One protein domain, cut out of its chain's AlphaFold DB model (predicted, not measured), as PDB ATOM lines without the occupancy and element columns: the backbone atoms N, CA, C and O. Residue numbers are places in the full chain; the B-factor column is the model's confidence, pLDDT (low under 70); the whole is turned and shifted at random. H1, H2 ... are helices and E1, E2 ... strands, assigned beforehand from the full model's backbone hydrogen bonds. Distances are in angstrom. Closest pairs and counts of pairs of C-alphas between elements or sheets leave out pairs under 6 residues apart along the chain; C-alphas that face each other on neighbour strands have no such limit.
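Overview. This is residues 22 to 175 of the 327 residues of an uncharacterized protein of Octopus bimaculoides (UniProt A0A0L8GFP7). Two twisted sheets lie face to face as an elongated sandwich, with E1, E6, E4, E3 and E2 in one and E7, E8, E9 and E11 in the other, and the short helix H2 bridges E1 and E9 along one side. At one end of the long axis lie the small pair E5 and E10 and the loop of residues 139 to 149; at the opposite end is the short helix H1. The printed part has 154 residues with two named helices and eleven named strands, in the order E1 H1 E2 E3 E4 E5 E6 E7 E8 E9 E10 H2 E11. The first sheet, order E1 E6 E4 E3 E2, is mixed, the second, order E7 E8 E9 E11, is antiparallel, and E5 and E10 are parallel. The class is mostly strand, though under half of the residues are in named elements; the whole is compact, with a radius of gyration of the C-alphas of 16.5 A and spans of 54 by 30 by 24 A.

Arrangement. E1, residues 26 to 30, is an edge strand, parallel to E6, residues 92 to 97; N 28 and O 94 are 2.8 A apart. H1, residues 36 to 39, is on neither large sheet. E2, residues 48 to 52, E3, residues 66 to 73, and E4, residues 76 to 83, form a meander, each the antiparallel neighbour of the one before, with N 51 to O 68 at 2.8 A and N 78 to O 71 at 2.8 A. E6 is antiparallel to E4, with N 77 to O 95 at 2.8 A. E5, residues 87 to 89, runs on into E6 at 45 degrees and is parallel to E10, residues 151 to 153, with N 89 to O 152 at 2.8 A. The link E6 to E7 changes sheets. E7, residues 102 to 111, E8, residues 114 to 121, and E9, residues 124 to 131, form a second meander, with N 109 to O 116 at 2.9 A and N 117 to O 128 at 2.8 A. E7 bends by 62 degrees at residue 105. The sheets' facing parts are 9.6 A centre to centre; the closest C-alphas of E2 and E7, Tyr 51 and Val 108, are 6.4 A apart. H2, residues 161 to 164, only grazes both sheets: its closest C-alphas are Leu 161 to Ile 28 of E1, 5.9 A, and Ala 164 to Leu 128 of E9, 6.1 A. E11, residues 170 to 172, is antiparallel to E9, with N 125 to O 171 at 2.9 A. Both helices are too short for an O i to N i+4 pair; each has its one O i to N i+3 pair within range.

Along the chain. E1 begins at C-alpha 26, (167.103, 140.450, 188.986). E3 and E7 are each 23.9 A long, E9 23.4 A, E4 23.2 A and E8 22.5 A. E11 ends at C-alpha 172, (188.286, 149.066, 179.613).

Size, cuts and confidence. The C-alphas farthest apart, Ser 37 and Arg 145, are 53.6 A apart. The printed part has no cut; E2 to E3 and E9 to E10 are long links. The mean pLDDT of the printed part is 86.6, with residues 33 to 43, 139 to 149 and 175 under 70.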
ATOM      1  N   ALA A  22     161.071 138.124 201.365       78.25
ATOM      2  CA  ALA A  22     162.391 138.259 200.761       78.25
ATOM      3  C   ALA A  22     162.287 138.988 199.403       78.25
ATOM      4  O   ALA A  22     161.418 138.643 198.595       78.25
ATOM      5  N   PRO A  23     163.147 139.985 199.129       83.00
ATOM      6  CA  PRO A  23     163.126 140.695 197.856       83.00
ATOM      7  C   PRO A  23     163.481 139.766 196.690       83.00
ATOM      8  O   PRO A  23     164.405 138.953 196.779       83.00
ATOM      9  N   VAL A  24     162.760 139.915 195.577       90.94
ATOM     10  CA  VAL A  24     163.051 139.213 194.320       90.94
ATOM     11  C   VAL A  24     164.103 140.008 193.555       90.94
ATOM     12  O   VAL A  24     163.838 141.128 193.123       90.94
ATOM     13  N   TRP A  25     165.287 139.425 193.385       95.88
ATOM     14  CA  TRP A  25     166.414 140.061 192.707       95.88
ATOM     15  C   TRP A  25     166.483 139.670 191.235       95.88
ATOM     16  O   TRP A  25     166.447 138.488 190.896       95.88
ATOM     17  N   LYS A  26     166.662 140.666 190.366       97.50
ATOM     18  CA  LYS A  26     167.103 140.450 188.986       97.50
ATOM     19  C   LYS A  26     168.629 140.388 188.963       97.50
ATOM     20  O   LYS A  26     169.273 141.378 189.295       97.50
ATOM     21  N   GLU A  27     169.207 139.250 188.593       97.44
ATOM     22  CA  GLU A  27     170.666 139.088 188.509       97.44
ATOM     23  C   GLU A  27     171.162 139.248 187.068       97.44
ATOM     24  O   GLU A  27     170.609 138.662 186.137       97.44
ATOM     25  N   ILE A  28     172.205 140.057 186.884       97.69
ATOM     26  CA  ILE A  28     172.838 140.352 185.599       97.69
ATOM     27  C   ILE A  28     174.349 140.170 185.765       97.69
ATOM     28  O   ILE A  28     174.975 140.864 186.563       97.69
ATOM     29  N   THR A  29     174.947 139.265 184.993       96.38
ATOM     30  CA  THR A  29     176.405 139.062 184.977       96.38
ATOM     31  C   THR A  29     177.008 139.792 183.787       96.38
ATOM     32  O   THR A  29     176.686 139.474 182.646       96.38
ATOM     33  N   VAL A  30     177.869 140.771 184.053       93.19
ATOM     34  CA  VAL A  30     178.555 141.586 183.049       93.19
ATOM     35  C   VAL A  30     179.964 141.046 182.860       93.19
ATOM     36  O   VAL A  30     180.793 141.121 183.768       93.19
ATOM     37  N   ASN A  31     180.250 140.551 181.659       87.62
ATOM     38  CA  ASN A  31     181.595 140.120 181.299       87.62
ATOM     39  C   ASN A  31     182.396 141.355 180.892       87.62
ATOM     40  O   ASN A  31     182.095 141.978 179.873       87.62
ATOM     41  N   THR A  32     183.390 141.709 181.697       76.62
ATOM     42  CA  THR A  32     184.265 142.868 181.475       76.62
ATOM     43  C   THR A  32     185.525 142.503 180.689       76.62
ATOM     44  O   THR A  32     186.295 143.386 180.339       76.62
ATOM     45  N   GLY A  33     185.748 141.220 180.375       68.62
ATOM     46  CA  GLY A  33     186.952 140.771 179.665       68.62
ATOM     47  C   GLY A  33     188.236 140.914 180.491       68.62
ATOM     48  O   GLY A  33     189.326 140.937 179.921       68.62
ATOM     49  N   GLY A  34     188.118 141.037 181.819       61.41
ATOM     50  CA  GLY A  34     189.258 140.969 182.729       61.41
ATOM     51  C   GLY A  34     189.971 139.620 182.605       61.41
ATOM     52  O   GLY A  34     189.330 138.579 182.501       61.41
ATOM     53  N   SER A  35     191.301 139.635 182.568       57.69
ATOM     54  CA  SER A  35     192.107 138.411 182.644       57.69
ATOM     55  C   SER A  35     192.205 137.933 184.094       57.69
ATOM     56  O   SER A  35     192.363 138.789 184.961       57.69
ATOM     57  N   ASP A  36     192.305 136.624 184.345       51.22
ATOM     58  CA  ASP A  36     192.525 136.023 185.681       51.22
ATOM     59  C   ASP A  36     193.674 136.667 186.493       51.22
ATOM     60  O   ASP A  36     193.737 136.556 187.713       51.22
ATOM     61  N   SER A  37     194.592 137.384 185.836       51.00
ATOM     62  CA  SER A  37     195.674 138.130 186.487       51.00
ATOM     63  C   SER A  37     195.224 139.339 187.331       51.00
ATOM     64  O   SER A  37     196.012 139.814 188.152       51.00
ATOM     65  N   THR A  38     193.972 139.811 187.214       52.94
ATOM     66  CA  THR A  38     193.384 140.813 188.132       52.94
ATOM     67  C   THR A  38     193.031 140.242 189.510       52.94
ATOM     68  O   THR A  38     192.707 141.017 190.408       52.94
ATOM     69  N   LEU A  39     193.150 138.919 189.706       50.53
ATOM     70  CA  LEU A  39     192.912 138.200 190.969       50.53
ATOM     71  C   LEU A  39     194.103 138.217 191.946       50.53
ATOM     72  O   LEU A  39     194.127 137.439 192.900       50.53
ATOM     73  N   GLN A  40     195.101 139.086 191.757       51.69
ATOM     74  CA  GLN A  40     196.006 139.400 192.873       51.69
ATOM     75  C   GLN A  40     195.180 140.004 194.022       51.69
ATOM     76  O   GLN A  40     194.171 140.637 193.735       51.69
ATOM     77  N   ASP A  41     195.576 139.804 195.289       55.38
ATOM     78  CA  ASP A  41     194.857 140.164 196.535       55.38
ATOM     79  C   ASP A  41     194.450 141.661 196.662       55.38
ATOM     80  O   ASP A  41     194.867 142.383 197.574       55.38
ATOM     81  N   ILE A  42     193.615 142.177 195.760       62.66
ATOM     82  CA  ILE A  42     193.073 143.528 195.816       62.66
ATOM     83  C   ILE A  42     191.896 143.482 196.783       62.66
ATOM     84  O   ILE A  42     190.745 143.236 196.422       62.66
ATOM     85  N   LYS A  43     192.198 143.734 198.055       69.12
ATOM     86  CA  LYS A  43     191.183 143.916 199.087       69.12
ATOM     87  C   LYS A  43     190.512 145.277 198.906       69.12
ATOM     88  O   LYS A  43     190.959 146.278 199.466       69.12
ATOM     89  N   VAL A  44     189.437 145.314 198.123       78.56
ATOM     90  CA  VAL A  44     188.584 146.503 198.030       78.56
ATOM     91  C   VAL A  44     187.584 146.509 199.185       78.56
ATOM     92  O   VAL A  44     187.058 145.470 199.579       78.56
ATOM     93  N   SER A  45     187.350 147.685 199.764       81.25
ATOM     94  CA  SER A  45     186.353 147.847 200.824       81.25
ATOM     95  C   SER A  45     184.945 147.876 200.235       81.25
ATOM     96  O   SER A  45     184.720 148.485 199.191       81.25
ATOM     97  N   ASN A  46     183.991 147.259 200.932       88.69
ATOM     98  CA  ASN A  46     182.577 147.390 200.593       88.69
ATOM     99  C   ASN A  46     182.154 148.853 200.744       88.69
ATOM    100  O   ASN A  46     182.531 149.514 201.712       88.69
ATOM    101  N   THR A  47     181.346 149.342 199.810       91.88
ATOM    102  CA  THR A  47     180.792 150.698 199.861       91.88
ATOM    103  C   THR A  47     179.279 150.654 199.758       91.88
ATOM    104  O   THR A  47     178.693 149.667 199.315       91.88
ATOM    105  N   SER A  48     178.628 151.722 200.184       95.31
ATOM    106  CA  SER A  48     177.196 151.914 200.011       95.31
ATOM    107  C   SER A  48     176.908 153.390 199.816       95.31
ATOM    108  O   SER A  48     177.751 154.246 200.087       95.31
ATOM    109  N   GLY A  49     175.711 153.688 199.337       95.81
ATOM    110  CA  GLY A  49     175.249 155.057 199.221       95.81
ATOM    111  C   GLY A  49     173.766 155.125 198.916       95.81
ATOM    112  O   GLY A  49     173.081 154.104 198.811       95.81
ATOM    113  N   GLY A  50     173.273 156.352 198.816       96.75
ATOM    114  CA  GLY A  50     171.883 156.639 198.519       96.75
ATOM    115  C   GLY A  50     171.742 157.923 197.721       96.75
ATOM    116  O   GLY A  50     172.572 158.825 197.815       96.75
ATOM    117  N   TYR A  51     170.679 157.989 196.934       97.62
ATOM    118  CA  TYR A  51     170.346 159.109 196.075       97.62
ATOM    119  C   TYR A  51     168.840 159.351 196.118       97.62
ATOM    120  O   TYR A  51     168.050 158.467 195.791       97.62
ATOM    121  N   ALA A  52     168.440 160.550 196.533       96.88
ATOM    122  CA  ALA A  52     167.063 161.007 196.412       96.88
ATOM    123  C   ALA A  52     166.929 161.798 195.112       96.88
ATOM    124  O   ALA A  52     167.778 162.641 194.828       96.88
ATOM    125  N   TYR A  53     165.861 161.538 194.358       96.75
ATOM    126  CA  TYR A  53     165.608 162.261 193.116       96.75
ATOM    127  C   TYR A  53     165.455 163.770 193.356       96.75
ATOM    128  O   TYR A  53     164.973 164.189 194.415       96.75
ATOM    129  N   GLN A  54     165.825 164.586 192.370       94.31
ATOM    130  CA  GLN A  54     165.787 166.050 192.455       94.31
ATOM    131  C   GLN A  54     164.392 166.569 192.823       94.31
ATOM    132  O   GLN A  54     164.249 167.496 193.619       94.31
ATOM    133  N   ASP A  55     163.350 165.931 192.300       91.44
ATOM    134  CA  ASP A  55     161.950 166.249 192.553       91.44
ATOM    135  C   ASP A  55     161.287 165.325 193.592       91.44
ATOM    136  O   ASP A  55     160.065 165.329 193.728       91.44
ATOM    137  N   SER A  56     162.070 164.603 194.405       90.19
ATOM    138  CA  SER A  56     161.566 163.721 195.476       90.19
ATOM    139  C   SER A  56     160.762 164.461 196.554       90.19
ATOM    140  O   SER A  56     159.909 163.879 197.220       90.19
ATOM    141  N   THR A  57     160.989 165.769 196.700       88.50
ATOM    142  CA  THR A  57     160.238 166.635 197.624       88.50
ATOM    143  C   THR A  57     159.022 167.305 196.984       88.50
ATOM    144  O   THR A  57     158.264 167.973 197.686       88.50
ATOM    145  N   GLN A  58     158.826 167.154 195.669       87.56
ATOM    146  CA  GLN A  58     157.748 167.810 194.934       87.56
ATOM    147  C   GLN A  58     156.457 166.987 195.029       87.56
ATOM    148  O   GLN A  58     156.400 165.869 194.499       87.56
ATOM    149  N   PRO A  59     155.388 167.530 195.639       77.25
ATOM    150  CA  PRO A  59     154.104 166.846 195.690       77.25
ATOM    151  C   PRO A  59     153.596 166.557 194.271       77.25
ATOM    152  O   PRO A  59     153.621 167.432 193.407       77.25
ATOM    153  N   ASN A  60     153.093 165.343 194.040       79.88
ATOM    154  CA  ASN A  60     152.587 164.847 192.749       79.88
ATOM    155  C   ASN A  60     153.643 164.527 191.674       79.88
ATOM    156  O   ASN A  60     153.262 164.120 190.572       79.88
ATOM    157  N   SER A  61     154.943 164.652 191.964       88.00
ATOM    158  CA  SER A  61     155.967 164.063 191.094       88.00
ATOM    159  C   SER A  61     155.882 162.530 191.125       88.00
ATOM    160  O   SER A  61     155.604 161.934 192.168       88.00
ATOM    161  N   ALA A  62     156.183 161.865 190.002       87.94
ATOM    162  CA  ALA A  62     156.338 160.411 189.998       87.94
ATOM    163  C   ALA A  62     157.567 159.952 190.803       87.94
ATOM    164  O   ALA A  62     157.659 158.772 191.125       87.94
ATOM    165  N   ALA A  63     158.486 160.858 191.137       91.25
ATOM    166  CA  ALA A  63     159.651 160.603 191.974       91.25
ATOM    167  C   ALA A  63     159.461 161.016 193.449       91.25
ATOM    168  O   ALA A  63     160.375 160.817 194.250       91.25
ATOM    169  N   SER A  64     158.290 161.557 193.818       90.50
ATOM    170  CA  SER A  64     157.946 161.930 195.200       90.50
ATOM    171  C   SER A  64     158.225 160.785 196.174       90.50
ATOM    172  O   SER A  64     157.838 159.644 195.912       90.50
ATOM    173  N   ASN A  65     158.924 161.085 197.275       91.06
ATOM    174  CA  ASN A  65     159.337 160.123 198.300       91.06
ATOM    175  C   ASN A  65     159.984 158.842 197.741       91.06
ATOM    176  O   ASN A  65     159.915 157.771 198.361       91.06
ATOM    177  N   ARG A  66     160.612 158.943 196.565       93.44
ATOM    178  CA  ARG A  66     161.411 157.880 195.974       93.44
ATOM    179  C   ARG A  66     162.891 158.167 196.125       93.44
ATOM    180  O   ARG A  66     163.326 159.323 196.105       93.44
ATOM    181  N   PHE A  67     163.659 157.099 196.252       96.88
ATOM    182  CA  PHE A  67     165.109 157.146 196.328       96.88
ATOM    183  C   PHE A  67     165.716 155.825 195.856       96.88
ATOM    184  O   PHE A  67     165.072 154.774 195.872       96.88
ATOM    185  N   ILE A  68     166.977 155.894 195.450       98.31
ATOM    186  CA  ILE A  68     167.821 154.754 195.122       98.31
ATOM    187  C   ILE A  68     168.818 154.581 196.260       98.31
ATOM    188  O   ILE A  68     169.338 155.561 196.790       98.31
ATOM    189  N   TYR A  69     169.120 153.347 196.624       97.62
ATOM    190  CA  TYR A  69     170.291 153.038 197.429       97.62
ATOM    191  C   TYR A  69     171.047 151.865 196.828       97.62
ATOM    192  O   TYR A  69     170.497 151.063 196.067       97.62
ATOM    193  N   TRP A  70     172.331 151.789 197.151       98.06
ATOM    194  CA  TRP A  70     173.203 150.763 196.609       98.06
ATOM    195  C   TRP A  70     174.189 150.236 197.630       98.06
ATOM    196  O   TRP A  70     174.505 150.885 198.633       98.06
ATOM    197  N   ARG A  71     174.702 149.046 197.334       96.81
ATOM    198  CA  ARG A  71     175.780 148.403 198.076       96.81
ATOM    199  C   ARG A  71     176.718 147.702 197.108       96.81
ATOM    200  O   ARG A  71     176.267 147.029 196.188       96.81
ATOM    201  N   THR A  72     178.016 147.837 197.336       95.06
ATOM    202  CA  THR A  72     179.051 147.096 196.621       95.06
ATOM    203  C   THR A  72     179.664 146.053 197.543       95.06
ATOM    204  O   THR A  72     179.905 146.304 198.727       95.06
ATOM    205  N   THR A  73     179.883 144.846 197.036       93.50
ATOM    206  CA  THR A  73     180.565 143.770 197.764       93.50
ATOM    207  C   THR A  73     181.375 142.939 196.782       93.50
ATOM    208  O   THR A  73     180.804 142.210 195.977       93.50
ATOM    209  N   GLY A  74     182.702 143.072 196.834       91.44
ATOM    210  CA  GLY A  74     183.594 142.449 195.855       91.44
ATOM    211  C   GLY A  74     183.290 142.939 194.438       91.44
ATOM    212  O   GLY A  74     183.467 144.115 194.136       91.44
ATOM    213  N   ASP A  75     182.813 142.042 193.585       92.38
ATOM    214  CA  ASP A  75     182.412 142.277 192.196       92.38
ATOM    215  C   ASP A  75     180.896 142.507 192.017       92.38
ATOM    216  O   ASP A  75     180.417 142.653 190.891       92.38
ATOM    217  N   ILE A  76     180.121 142.544 193.106       95.88
ATOM    218  CA  ILE A  76     178.659 142.675 193.071       95.88
ATOM    219  C   ILE A  76     178.228 144.097 193.431       95.88
ATOM    220  O   ILE A  76     178.548 144.597 194.509       95.88
ATOM    221  N   LEU A  77     177.433 144.713 192.555       97.81
ATOM    222  CA  LEU A  77     176.680 145.938 192.805       97.81
ATOM    223  C   LEU A  77     175.202 145.584 192.981       97.81
ATOM    224  O   LEU A  77     174.545 145.110 192.055       97.81
ATOM    225  N   GLU A  78     174.670 145.858 194.163       98.25
ATOM    226  CA  GLU A  78     173.245 145.800 194.459       98.25
ATOM    227  C   GLU A  78     172.641 147.191 194.320       98.25
ATOM    228  O   GLU A  78     173.117 148.133 194.952       98.25
ATOM    229  N   LEU A  79     171.579 147.309 193.528       98.50
ATOM    230  CA  LEU A  79     170.797 148.529 193.357       98.50
ATOM    231  C   LEU A  79     169.360 148.262 193.777       98.50
ATOM    232  O   LEU A  79     168.747 147.280 193.344       98.50
ATOM    233  N   VAL A  80     168.824 149.160 194.597       98.06
ATOM    234  CA  VAL A  80     167.431 149.110 195.023       98.06
ATOM    235  C   VAL A  80     166.792 150.478 194.881       98.06
ATOM    236  O   VAL A  80     167.320 151.475 195.369       98.06
ATOM    237  N   GLU A  81     165.638 150.522 194.224       97.62
ATOM    238  CA  GLU A  81     164.758 151.687 194.240       97.62
ATOM    239  C   GLU A  81     163.645 151.453 195.262       97.62
ATOM    240  O   GLU A  81     163.014 150.392 195.302       97.62
ATOM    241  N   GLN A  82     163.370 152.463 196.080       93.94
ATOM    242  CA  GLN A  82     162.309 152.425 197.070       93.94
ATOM    243  C   GLN A  82     161.424 153.660 196.930       93.94
ATOM    244  O   GLN A  82     161.907 154.768 196.716       93.94
ATOM    245  N   SER A  83     160.120 153.456 197.096       91.25
ATOM    246  CA  SER A  83     159.129 154.516 197.288       91.25
ATOM    247  C   SER A  83     158.526 154.397 198.688       91.25
ATOM    248  O   SER A  83     158.362 153.282 199.210       91.25
ATOM    249  N   LEU A  84     158.230 155.528 199.328       89.12
ATOM    250  CA  LEU A  84     157.441 155.550 200.565       89.12
ATOM    251  C   LEU A  84     155.936 155.673 200.301       89.12
ATOM    252  O   LEU A  84     155.159 155.347 201.192       89.12
ATOM    253  N   ASP A  85     155.545 156.072 199.091       85.12
ATOM    254  CA  ASP A  85     154.147 156.330 198.736       85.12
ATOM    255  C   ASP A  85     153.429 155.071 198.212       85.12
ATOM    256  O   ASP A  85     152.211 154.962 198.337       85.12
ATOM    257  N   TYR A  86     154.164 154.121 197.617       84.81
ATOM    258  CA  TYR A  86     153.610 152.916 196.979       84.81
ATOM    259  C   TYR A  86     154.666 151.831 196.737       84.81
ATOM    260  O   TYR A  86     155.868 152.056 196.882       84.81
ATOM    261  N   ASN A  87     154.228 150.637 196.332       86.50
ATOM    262  CA  ASN A  87     155.113 149.501 196.085       86.50
ATOM    263  C   ASN A  87     155.696 149.522 194.664       86.50
ATOM    264  O   ASN A  87     154.965 149.640 193.681       86.50
ATOM    265  N   LEU A  88     157.015 149.362 194.535       90.94
ATOM    266  CA  LEU A  88     157.687 149.304 193.237       90.94
ATOM    267  C   LEU A  88     157.837 147.860 192.747       90.94
ATOM    268  O   LEU A  88     158.279 146.980 193.482       90.94
ATOM    269  N   ILE A  89     157.490 147.619 191.483       91.25
ATOM    270  CA  ILE A  89     157.677 146.341 190.793       91.25
ATOM    271  C   ILE A  89     159.035 146.363 190.088       91.25
ATOM    272  O   ILE A  89     159.348 147.320 189.379       91.25
ATOM    273  N   GLY A  90     159.823 145.295 190.261       93.94
ATOM    274  CA  GLY A  90     161.130 145.148 189.613       93.94
ATOM    275  C   GLY A  90     162.209 146.068 190.186       93.94
ATOM    276  O   GLY A  90     163.077 146.513 189.449       93.94
ATOM    277  N   SER A  91     162.136 146.388 191.481       95.88
ATOM    278  CA  SER A  91     162.964 147.433 192.091       95.88
ATOM    279  C   SER A  91     164.322 146.991 192.627       95.88
ATOM    280  O   SER A  91     165.040 147.822 193.169       95.88
ATOM    281  N   HIS A  92     164.668 145.709 192.500       97.81
ATOM    282  CA  HIS A  92     165.911 145.135 193.015       97.81
ATOM    283  C   HIS A  92     166.697 144.491 191.871       97.81
ATOM    284  O   HIS A  92     166.241 143.518 191.261       97.81
ATOM    285  N   VAL A  93     167.894 145.008 191.597       98.44
ATOM    286  CA  VAL A  93     168.792 144.473 190.568       98.44
ATOM    287  C   VAL A  93     170.208 144.308 191.110       98.44
ATOM    288  O   VAL A  93     170.702 145.120 191.890       98.44
ATOM    289  N   ARG A  94     170.857 143.219 190.703       97.94
ATOM    290  CA  ARG A  94     172.239 142.867 191.025       97.94
ATOM    291  C   ARG A  94     173.047 142.778 189.749       97.94
ATOM    292  O   ARG A  94     172.732 141.963 188.886       97.94
ATOM    293  N   TYR A  95     174.109 143.564 189.673       97.94
ATOM    294  CA  TYR A  95     175.125 143.445 188.639       97.94
ATOM    295  C   TYR A  95     176.351 142.747 189.221       97.94
ATOM    296  O   TYR A  95     176.892 143.203 190.223       97.94
ATOM    297  N   ARG A  96     176.787 141.649 188.601       96.44
ATOM    298  CA  ARG A  96     178.050 140.969 188.910       96.44
ATOM    299  C   ARG A  96     179.056 141.272 187.807       96.44
ATOM    300  O   ARG A  96     178.838 140.868 186.667       96.44
ATOM    301  N   PHE A  97     180.125 141.988 188.130       93.50
ATOM    302  CA  PHE A  97     181.173 142.380 187.186       93.50
ATOM    303  C   PHE A  97     182.283 141.336 187.182       93.50
ATOM    304  O   PHE A  97     183.239 141.435 187.949       93.50
ATOM    305  N   GLN A  98     182.137 140.334 186.317       89.69
ATOM    306  CA  GLN A  98     182.920 139.105 186.377       89.69
ATOM    307  C   GLN A  98     184.428 139.383 186.494       89.69
ATOM    308  O   GLN A  98     184.981 140.153 185.709       89.69
ATOM    309  N   ASP A  99     185.060 138.787 187.509       83.88
ATOM    310  CA  ASP A  99     186.511 138.810 187.757       83.88
ATOM    311  C   ASP A  99     187.122 140.217 187.926       83.88
ATOM    312  O   ASP A  99     188.339 140.418 187.846       83.88
ATOM    313  N   THR A 100     186.278 141.222 188.198       88.44
ATOM    314  CA  THR A 100     186.696 142.621 188.337       88.44
ATOM    315  C   THR A 100     186.039 143.285 189.550       88.44
ATOM    316  O   THR A 100     184.944 143.837 189.438       88.44
ATOM    317  N   PRO A 101     186.712 143.286 190.718       90.12
ATOM    318  CA  PRO A 101     186.224 143.968 191.910       90.12
ATOM    319  C   PRO A 101     185.825 145.423 191.644       90.12
ATOM    320  O   PRO A 101     186.514 146.163 190.932       90.12
ATOM    321  N   LEU A 102     184.715 145.832 192.253       91.94
ATOM    322  CA  LEU A 102     184.206 147.194 192.219       91.94
ATOM    323  C   LEU A 102     185.093 148.091 193.066       91.94
ATOM    324  O   LEU A 102     185.233 147.870 194.268       91.94
ATOM    325  N   LEU A 103     185.637 149.136 192.452       88.94
ATOM    326  CA  LEU A 103     186.218 150.249 193.183       88.94
ATOM    327  C   LEU A 103     185.078 151.120 193.721       88.94
ATOM    328  O   LEU A 103     184.050 151.291 193.062       88.94
ATOM    329  N   GLY A 104     185.253 151.656 194.933       84.75
ATOM    330  CA  GLY A 104     184.326 152.638 195.500       84.75
ATOM    331  C   GLY A 104     184.160 153.870 194.600       84.75
ATOM    332  O   GLY A 104     184.865 154.020 193.608       84.75
ATOM    333  N   GLY A 105     183.243 154.770 194.956       90.56
ATOM    334  CA  GLY A 105     182.969 155.968 194.150       90.56
ATOM    335  C   GLY A 105     181.854 155.787 193.120       90.56
ATOM    336  O   GLY A 105     181.750 156.593 192.198       90.56
ATOM    337  N   THR A 106     181.010 154.759 193.281       96.25
ATOM    338  CA  THR A 106     179.728 154.672 192.563       96.25
ATOM    339  C   THR A 106     178.884 155.905 192.873       96.25
ATOM    340  O   THR A 106     178.755 156.276 194.040       96.25
ATOM    341  N   SER A 107     178.310 156.527 191.847       97.25
ATOM    342  CA  SER A 107     177.460 157.711 191.999       97.25
ATOM    343  C   SER A 107     176.232 157.647 191.095       97.25
ATOM    344  O   SER A 107     176.211 156.917 190.101       97.25
ATOM    345  N   VAL A 108     175.196 158.401 191.465       98.19
ATOM    346  CA  VAL A 108     173.922 158.486 190.744       98.19
ATOM    347  C   VAL A 108     173.679 159.937 190.345       98.19
ATOM    348  O   VAL A 108     173.861 160.833 191.165       98.19
ATOM    349  N   HIS A 109     173.266 160.153 189.097       97.38
ATOM    350  CA  HIS A 109     173.036 161.476 188.514       97.38
ATOM    351  C   HIS A 109     171.755 161.499 187.686       97.38
ATOM    352  O   HIS A 109     171.413 160.517 187.027       97.38
ATOM    353  N   GLU A 110     171.079 162.641 187.659       96.62
ATOM    354  CA  GLU A 110     169.935 162.892 186.782       96.62
ATOM    355  C   GLU A 110     170.311 163.877 185.682       96.62
ATOM    356  O   GLU A 110     170.819 164.962 185.957       96.62
ATOM    357  N   HIS A 111     170.026 163.518 184.432       94.94
ATOM    358  CA  HIS A 111     170.251 164.411 183.301       94.94
ATOM    359  C   HIS A 111     169.292 164.082 182.153       94.94
ATOM    360  O   HIS A 111     169.100 162.920 181.797       94.94
ATOM    361  N   GLN A 112     168.648 165.109 181.586       93.56
ATOM    362  CA  GLN A 112     167.741 165.006 180.428       93.56
ATOM    363  C   GLN A 112     166.683 163.882 180.522       93.56
ATOM    364  O   GLN A 112     166.363 163.205 179.546       93.56
ATOM    365  N   GLY A 113     166.096 163.679 181.708       94.06
ATOM    366  CA  GLY A 113     165.063 162.657 181.918       94.06
ATOM    367  C   GLY A 113     165.588 161.217 181.947       94.06
ATOM    368  O   GLY A 113     164.795 160.279 181.846       94.06
ATOM    369  N   LYS A 114     166.898 161.039 182.106       96.06
ATOM    370  CA  LYS A 114     167.570 159.766 182.361       96.06
ATOM    371  C   LYS A 114     168.236 159.812 183.740       96.06
ATOM    372  O   LYS A 114     168.583 160.881 184.244       96.06
ATOM    373  N   VAL A 115     168.409 158.636 184.328       97.81
ATOM    374  CA  VAL A 115     169.153 158.397 185.566       97.81
ATOM    375  C   VAL A 115     170.401 157.611 185.196       97.81
ATOM    376  O   VAL A 115     170.313 156.551 184.574       97.81
ATOM    377  N   TYR A 116     171.557 158.144 185.564       97.69
ATOM    378  CA  TYR A 116     172.868 157.585 185.278       97.69
ATOM    379  C   TYR A 116     173.468 157.049 186.566       97.69
ATOM    380  O   TYR A 116     173.577 157.782 187.544       97.69
ATOM    381  N   ILE A 117     173.887 155.789 186.555       98.38
ATOM    382  CA  ILE A 117     174.655 155.189 187.642       98.38
ATOM    383  C   ILE A 117     176.051 154.910 187.103       98.38
ATOM    384  O   ILE A 117     176.232 154.078 186.209       98.38
ATOM    385  N   LEU A 118     177.025 155.658 187.610       98.25
ATOM    386  CA  LEU A 118     178.418 155.560 187.200       98.25
ATOM    387  C   LEU A 118     179.134 154.590 188.128       98.25
ATOM    388  O   LEU A 118     179.071 154.734 189.348       98.25
ATOM    389  N   VAL A 119     179.791 153.590 187.547       97.31
ATOM    390  CA  VAL A 119     180.375 152.467 188.282       97.31
ATOM    391  C   VAL A 119     181.811 152.251 187.826       97.31
ATOM    392  O   VAL A 119     182.128 152.293 186.638       97.31
ATOM    393  N   THR A 120     182.689 152.003 188.787       95.00
ATOM    394  CA  THR A 120     184.121 151.788 188.574       95.00
ATOM    395  C   THR A 120     184.512 150.405 189.059       95.00
ATOM    396  O   THR A 120     184.202 150.034 190.186       95.00
ATOM    397  N   THR A 121     185.239 149.652 188.242       92.88
ATOM    398  CA  THR A 121     185.935 148.428 188.655       92.88
ATOM    399  C   THR A 121     187.441 148.641 188.552       92.88
ATOM    400  O   THR A 121     187.909 149.639 188.003       92.88
ATOM    401  N   VAL A 122     188.227 147.691 189.050       88.75
ATOM    402  CA  VAL A 122     189.694 147.711 188.896       88.75
ATOM    403  C   VAL A 122     190.168 147.625 187.438       88.75
ATOM    404  O   VAL A 122     191.323 147.934 187.156       88.75
ATOM    405  N   ALA A 123     189.301 147.214 186.507       88.12
ATOM    406  CA  ALA A 123     189.656 147.000 185.103       88.12
ATOM    407  C   ALA A 123     188.851 147.862 184.122       88.12
ATOM    408  O   ALA A 123     189.230 147.979 182.956       88.12
ATOM    409  N   SER A 124     187.745 148.462 184.563       91.56
ATOM    410  CA  SER A 124     186.780 149.089 183.665       91.56
ATOM    411  C   SER A 124     185.930 150.168 184.325       91.56
ATOM    412  O   SER A 124     185.796 150.230 185.545       91.56
ATOM    413  N   VAL A 125     185.320 150.994 183.488       94.81
ATOM    414  CA  VAL A 125     184.337 152.016 183.852       94.81
ATOM    415  C   VAL A 125     183.018 151.714 183.150       94.81
ATOM    416  O   VAL A 125     183.014 151.278 181.999       94.81
ATOM    417  N   HIS A 126     181.906 151.940 183.845       96.19
ATOM    418  CA  HIS A 126     180.559 151.641 183.366       96.19
ATOM    419  C   HIS A 126     179.609 152.802 183.641       96.19
ATOM    420  O   HIS A 126     179.685 153.467 184.675       96.19
ATOM    421  N   ARG A 127     178.661 152.991 182.730       96.44
ATOM    422  CA  ARG A 127     177.550 153.931 182.834       96.44
ATOM    423  C   ARG A 127     176.248 153.168 182.621       96.44
ATOM    424  O   ARG A 127     175.854 152.904 181.489       96.44
ATOM    425  N   LEU A 128     175.570 152.825 183.709       97.56
ATOM    426  CA  LEU A 128     174.244 152.214 183.651       97.56
ATOM    427  C   LEU A 128     173.202 153.318 183.495       97.56
ATOM    428  O   LEU A 128     173.258 154.323 184.205       97.56
ATOM    429  N   VAL A 129     172.264 153.149 182.564       96.81
ATOM    430  CA  VAL A 129     171.294 154.194 182.218       96.81
ATOM    431  C   VAL A 129     169.880 153.672 182.321       96.81
ATOM    432  O   VAL A 129     169.533 152.657 181.719       96.81
ATOM    433  N   PHE A 130     169.067 154.414 183.059       97.38
ATOM    434  CA  PHE A 130     167.675 154.104 183.334       97.38
ATOM    435  C   PHE A 130     166.789 155.312 183.008       97.38
ATOM    436  O   PHE A 130     167.270 156.450 183.004       97.38
ATOM    437  N   PRO A 131     165.496 155.114 182.714       96.69
ATOM    438  CA  PRO A 131     164.570 156.229 182.568       96.69
ATOM    439  C   PRO A 131     164.366 156.937 183.914       96.69
ATOM    440  O   PRO A 131     164.313 156.296 184.959       96.69
ATOM    441  N   HIS A 132     164.190 158.258 183.898       96.56
ATOM    442  CA  HIS A 132     163.704 158.976 185.077       96.56
ATOM    443  C   HIS A 132     162.271 158.523 185.427       96.56
ATOM    444  O   HIS A 132     161.491 158.296 184.495       96.56
ATOM    445  N   PRO A 133     161.852 158.460 186.712       94.94
ATOM    446  CA  PRO A 133     160.487 158.074 187.092       94.94
ATOM    447  C   PRO A 133     159.382 158.813 186.320       94.94
ATOM    448  O   PRO A 133     158.413 158.203 185.878       94.94
ATOM    449  N   ASN A 134     159.563 160.115 186.065       91.38
ATOM    450  CA  ASN A 134     158.629 160.939 185.274       91.38
ATOM    451  C   ASN A 134     158.528 160.561 183.783       91.38
ATOM    452  O   ASN A 134     157.648 161.060 183.085       91.38
ATOM    453  N   LYS A 135     159.451 159.743 183.271       92.88
ATOM    454  CA  LYS A 135     159.475 159.265 181.882       92.88
ATOM    455  C   LYS A 135     158.969 157.834 181.742       92.88
ATOM    456  O   LYS A 135     158.792 157.380 180.615       92.88
ATOM    457  N   ILE A 136     158.710 157.140 182.849       89.12
ATOM    458  CA  ILE A 136     158.106 155.810 182.809       89.12
ATOM    459  C   ILE A 136     156.635 155.965 182.394       89.12
ATOM    460  O   ILE A 136     155.896 156.707 183.053       89.12
ATOM    461  N   PRO A 137     156.185 155.288 181.319       78.19
ATOM    462  CA  PRO A 137     154.783 155.302 180.924       78.19
ATOM    463  C   PRO A 137     153.905 154.842 182.083       78.19
ATOM    464  O   PRO A 137     154.193 153.827 182.713       78.19
ATOM    465  N   LYS A 138     152.831 155.583 182.354       71.12
ATOM    466  CA  LYS A 138     151.824 155.208 183.349       71.12
ATOM    467  C   LYS A 138     150.983 154.073 182.761       71.12
ATOM    468  O   LYS A 138     150.252 154.340 181.808       71.12
ATOM    469  N   PRO A 139     151.063 152.828 183.259       58.16
ATOM    470  CA  PRO A 139     150.204 151.770 182.745       58.16
ATOM    471  C   PRO A 139     148.746 152.086 183.093       58.16
ATOM    472  O   PRO A 139     148.464 152.504 184.215       58.16
ATOM    473  N   GLU A 140     147.817 151.842 182.167       51.56
ATOM    474  CA  GLU A 140     146.376 152.082 182.368       51.56
ATOM    475  C   GLU A 140     145.813 151.329 183.592       51.56
ATOM    476  O   GLU A 140     144.896 151.803 184.259       51.56
ATOM    477  N   THR A 141     146.409 150.181 183.934       50.28
ATOM    478  CA  THR A 141     146.003 149.299 185.045       50.28
ATOM    479  C   THR A 141     146.666 149.644 186.382       50.28
ATOM    480  O   THR A 141     146.323 149.074 187.419       50.28
ATOM    481  N   VAL A 142     147.642 150.553 186.394       53.78
ATOM    482  CA  VAL A 142     148.395 150.891 187.600       53.78
ATOM    483  C   VAL A 142     147.753 152.100 188.281       53.78
ATOM    484  O   VAL A 142     147.894 153.248 187.863       53.78
ATOM    485  N   CYS A 143     147.009 151.830 189.354       49.69
ATOM    486  CA  CYS A 143     146.381 152.864 190.167       49.69
ATOM    487  C   CYS A 143     147.431 153.609 191.004       49.69
ATOM    488  O   CYS A 143     147.813 153.149 192.075       49.69
ATOM    489  N   TYR A 144     147.810 154.816 190.576       52.75
ATOM    490  CA  TYR A 144     148.526 155.805 191.399       52.75
ATOM    491  C   TYR A 144     147.598 156.474 192.435       52.75
ATOM    492  O   TYR A 144     147.651 157.685 192.643       52.75
ATOM    493  N   ARG A 145     146.672 155.717 193.035       52.31
ATOM    494  CA  ARG A 145     145.842 156.217 194.137       52.31
ATOM    495  C   ARG A 145     146.580 155.959 195.440       52.31
ATOM    496  O   ARG A 145     147.028 154.844 195.655       52.31
ATOM    497  N   PHE A 146     146.683 156.969 196.298       51.00
ATOM    498  CA  PHE A 146     147.245 156.825 197.641       51.00
ATOM    499  C   PHE A 146     146.531 155.677 198.387       51.00
ATOM    500  O   PHE A 146     145.329 155.765 198.636       51.00
ATOM    501  N   GLY A 147     147.247 154.585 198.676       53.34
ATOM    502  CA  GLY A 147     146.709 153.381 199.326       53.34
ATOM    503  C   GLY A 147     147.636 152.161 199.197       53.34
ATOM    504  O   GLY A 147     148.436 152.092 198.266       53.34
ATOM    505  N   GLU A 148     147.521 151.199 200.119       52.47
ATOM    506  CA  GLU A 148     148.388 150.003 200.255       52.47
ATOM    507  C   GLU A 148     148.530 149.147 198.979       52.47
ATOM    508  O   GLU A 148     149.577 148.535 198.762       52.47
ATOM    509  N   ASP A 149     147.528 149.162 198.095       60.25
ATOM    510  CA  ASP A 149     147.512 148.376 196.853       60.25
ATOM    511  C   ASP A 149     148.055 149.117 195.623       60.25
ATOM    512  O   ASP A 149     148.084 148.567 194.515       60.25
ATOM    513  N   SER A 150     148.507 150.362 195.784       70.75
ATOM    514  CA  SER A 150     149.143 151.085 194.687       70.75
ATOM    515  C   SER A 150     150.513 150.489 194.377       70.75
ATOM    516  O   SER A 150     151.391 150.330 195.233       70.75
ATOM    517  N   LYS A 151     150.684 150.107 193.114       82.12
ATOM    518  CA  LYS A 151     151.944 149.610 192.566       82.12
ATOM    519  C   LYS A 151     152.472 150.625 191.565       82.12
ATOM    520  O   LYS A 151     151.710 151.434 191.061       82.12
ATOM    521  N   ALA A 152     153.756 150.605 191.259       87.38
ATOM    522  CA  ALA A 152     154.324 151.330 190.127       87.38
ATOM    523  C   ALA A 152     155.550 150.584 189.608       87.38
ATOM    524  O   ALA A 152     156.142 149.780 190.326       87.38
ATOM    525  N   LEU A 153     155.941 150.835 188.361       92.31
ATOM    526  CA  LEU A 153     157.192 150.294 187.839       92.31
ATOM    527  C   LEU A 153     158.383 151.051 188.438       92.31
ATOM    528  O   LEU A 153     158.359 152.280 188.571       92.31
ATOM    529  N   SER A 154     159.409 150.287 188.803       95.38
ATOM    530  CA  SER A 154     160.730 150.821 189.110       95.38
ATOM    531  C   SER A 154     161.465 151.232 187.834       95.38
ATOM    532  O   SER A 154     161.258 150.626 186.780       95.38
ATOM    533  N   ILE A 155     162.399 152.180 187.943       97.19
ATOM    534  CA  ILE A 155     163.375 152.480 186.887       97.19
ATOM    535  C   ILE A 155     164.229 151.252 186.514       97.19
ATOM    536  O   ILE A 155     164.757 151.185 185.406       97.19
ATOM    537  N   PHE A 156     164.345 150.266 187.414       97.94
ATOM    538  CA  PHE A 156     165.148 149.055 187.227       97.94
ATOM    539  C   PHE A 156     164.388 147.884 186.591       97.94
ATOM    540  O   PHE A 156     165.006 146.859 186.297       97.94
ATOM    541  N   ALA A 157     163.080 148.014 186.335       95.00
ATOM    542  CA  ALA A 157     162.259 146.910 185.832       95.00
ATOM    543  C   ALA A 157     162.843 146.280 184.547       95.00
ATOM    544  O   ALA A 157     162.976 145.053 184.439       95.00
ATOM    545  N   ASP A 158     163.318 147.127 183.632       94.12
ATOM    546  CA  ASP A 158     163.866 146.732 182.330       94.12
ATOM    547  C   ASP A 158     165.399 146.607 182.311       94.12
ATOM    548  O   ASP A 158     165.999 146.450 181.248       94.12
ATOM    549  N   ALA A 159     166.059 146.609 183.475       97.00
ATOM    550  CA  ALA A 159     167.508 146.423 183.576       97.00
ATOM    551  C   ALA A 159     167.957 145.152 182.832       97.00
ATOM    552  O   ALA A 159     167.407 144.077 183.066       97.00
ATOM    553  N   SER A 160     168.937 145.232 181.935       96.12
ATOM    554  CA  SER A 160     169.324 144.083 181.105       96.12
ATOM    555  C   SER A 160     170.833 143.985 180.900       96.12
ATOM    556  O   SER A 160     171.562 144.970 181.046       96.12
ATOM    557  N   LEU A 161     171.295 142.789 180.523       94.75
ATOM    558  CA  LEU A 161     172.683 142.576 180.120       94.75
ATOM    559  C   LEU A 161     173.028 143.388 178.865       94.75
ATOM    560  O   LEU A 161     174.064 144.042 178.825       94.75
ATOM    561  N   THR A 162     172.126 143.414 177.881       92.56
ATOM    562  CA  THR A 162     172.313 144.143 176.619       92.56
ATOM    563  C   THR A 162     172.573 145.630 176.848       92.56
ATOM    564  O   THR A 162     173.489 146.185 176.256       92.56
ATOM    565  N   SER A 163     171.819 146.273 177.748       90.69
ATOM    566  CA  SER A 163     172.045 147.686 178.088       90.69
ATOM    567  C   SER A 163     173.355 147.924 178.846       90.69
ATOM    568  O   SER A 163     173.962 148.983 178.695       90.69
ATOM    569  N   ALA A 164     173.781 146.953 179.661       90.25
ATOM    570  CA  ALA A 164     174.990 147.053 180.479       90.25
ATOM    571  C   ALA A 164     176.280 146.804 179.680       90.25
ATOM    572  O   ALA A 164     177.317 147.355 180.024       90.25
ATOM    573  N   GLN A 165     176.213 146.000 178.614       88.94
ATOM    574  CA  GLN A 165     177.343 145.693 177.728       88.94
ATOM    575  C   GLN A 165     177.352 146.508 176.426       88.94
ATOM    576  O   GLN A 165     178.174 146.247 175.548       88.94
ATOM    577  N   ASP A 166     176.461 147.492 176.272       88.94
ATOM    578  CA  ASP A 166     176.549 148.429 175.151       88.94
ATOM    579  C   ASP A 166     177.923 149.119 175.183       88.94
ATOM    580  O   ASP A 166     178.308 149.722 176.185       88.94
ATOM    581  N   SER A 167     178.658 149.048 174.073       86.12
ATOM    582  CA  SER A 167     179.982 149.667 173.915       86.12
ATOM    583  C   SER A 167     180.024 151.170 174.237       86.12
ATOM    584  O   SER A 167     181.081 151.698 174.564       86.12
ATOM    585  N   ARG A 168     178.882 151.870 174.191       88.88
ATOM    586  CA  ARG A 168     178.759 153.290 174.569       88.88
ATOM    587  C   ARG A 168     178.667 153.516 176.080       88.88
ATOM    588  O   ARG A 168     178.749 154.657 176.539       88.88
ATOM    589  N   ASN A 169     178.447 152.454 176.847       91.12
ATOM    590  CA  ASN A 169     178.213 152.470 178.289       91.12
ATOM    591  C   ASN A 169     179.349 151.817 179.081       91.12
ATOM    592  O   ASN A 169     179.272 151.758 180.305       91.12
ATOM    593  N   PHE A 170     180.397 151.346 178.410       91.06
ATOM    594  CA  PHE A 170     181.494 150.622 179.032       91.06
ATOM    595  C   PHE A 170     182.822 150.934 178.350       91.06
ATOM    596  O   PHE A 170     182.895 151.050 177.130       91.06
ATOM    597  N   HIS A 171     183.889 151.026 179.141       91.69
ATOM    598  CA  HIS A 171     185.245 151.133 178.617       91.69
ATOM    599  C   HIS A 171     186.245 150.422 179.525       91.69
ATOM    600  O   HIS A 171     186.204 150.549 180.751       91.69
ATOM    601  N   MET A 172     187.174 149.692 178.909       90.06
ATOM    602  CA  MET A 172     188.286 149.066 179.613       90.06
ATOM    603  C   MET A 172     189.322 150.118 179.977       90.06
ATOM    604  O   MET A 172     189.858 150.786 179.101       90.06
ATOM    605  N   VAL A 173     189.669 150.215 181.259       87.31
ATOM    606  CA  VAL A 173     190.738 151.110 181.724       87.31
ATOM    607  C   VAL A 173     192.063 150.716 181.056       87.31
ATOM    608  O   VAL A 173     192.880 151.587 180.749       87.31
ATOM    609  N   ASN A 174     192.267 149.415 180.784       77.56
ATOM    610  CA  ASN A 174     193.467 148.892 180.119       77.56
ATOM    611  C   ASN A 174     193.129 147.755 179.149       77.56
ATOM    612  O   ASN A 174     193.195 146.586 179.525       77.56
ATOM    613  N   PRO A 175     192.824 148.071 177.882       59.59
ATOM    614  CA  PRO A 175     192.475 147.055 176.890       59.59
ATOM    615  C   PRO A 175     193.644 146.118 176.515       59.59
ATOM    616  O   PRO A 175     193.416 145.126 175.834       59.59
TER     617      PRO A 175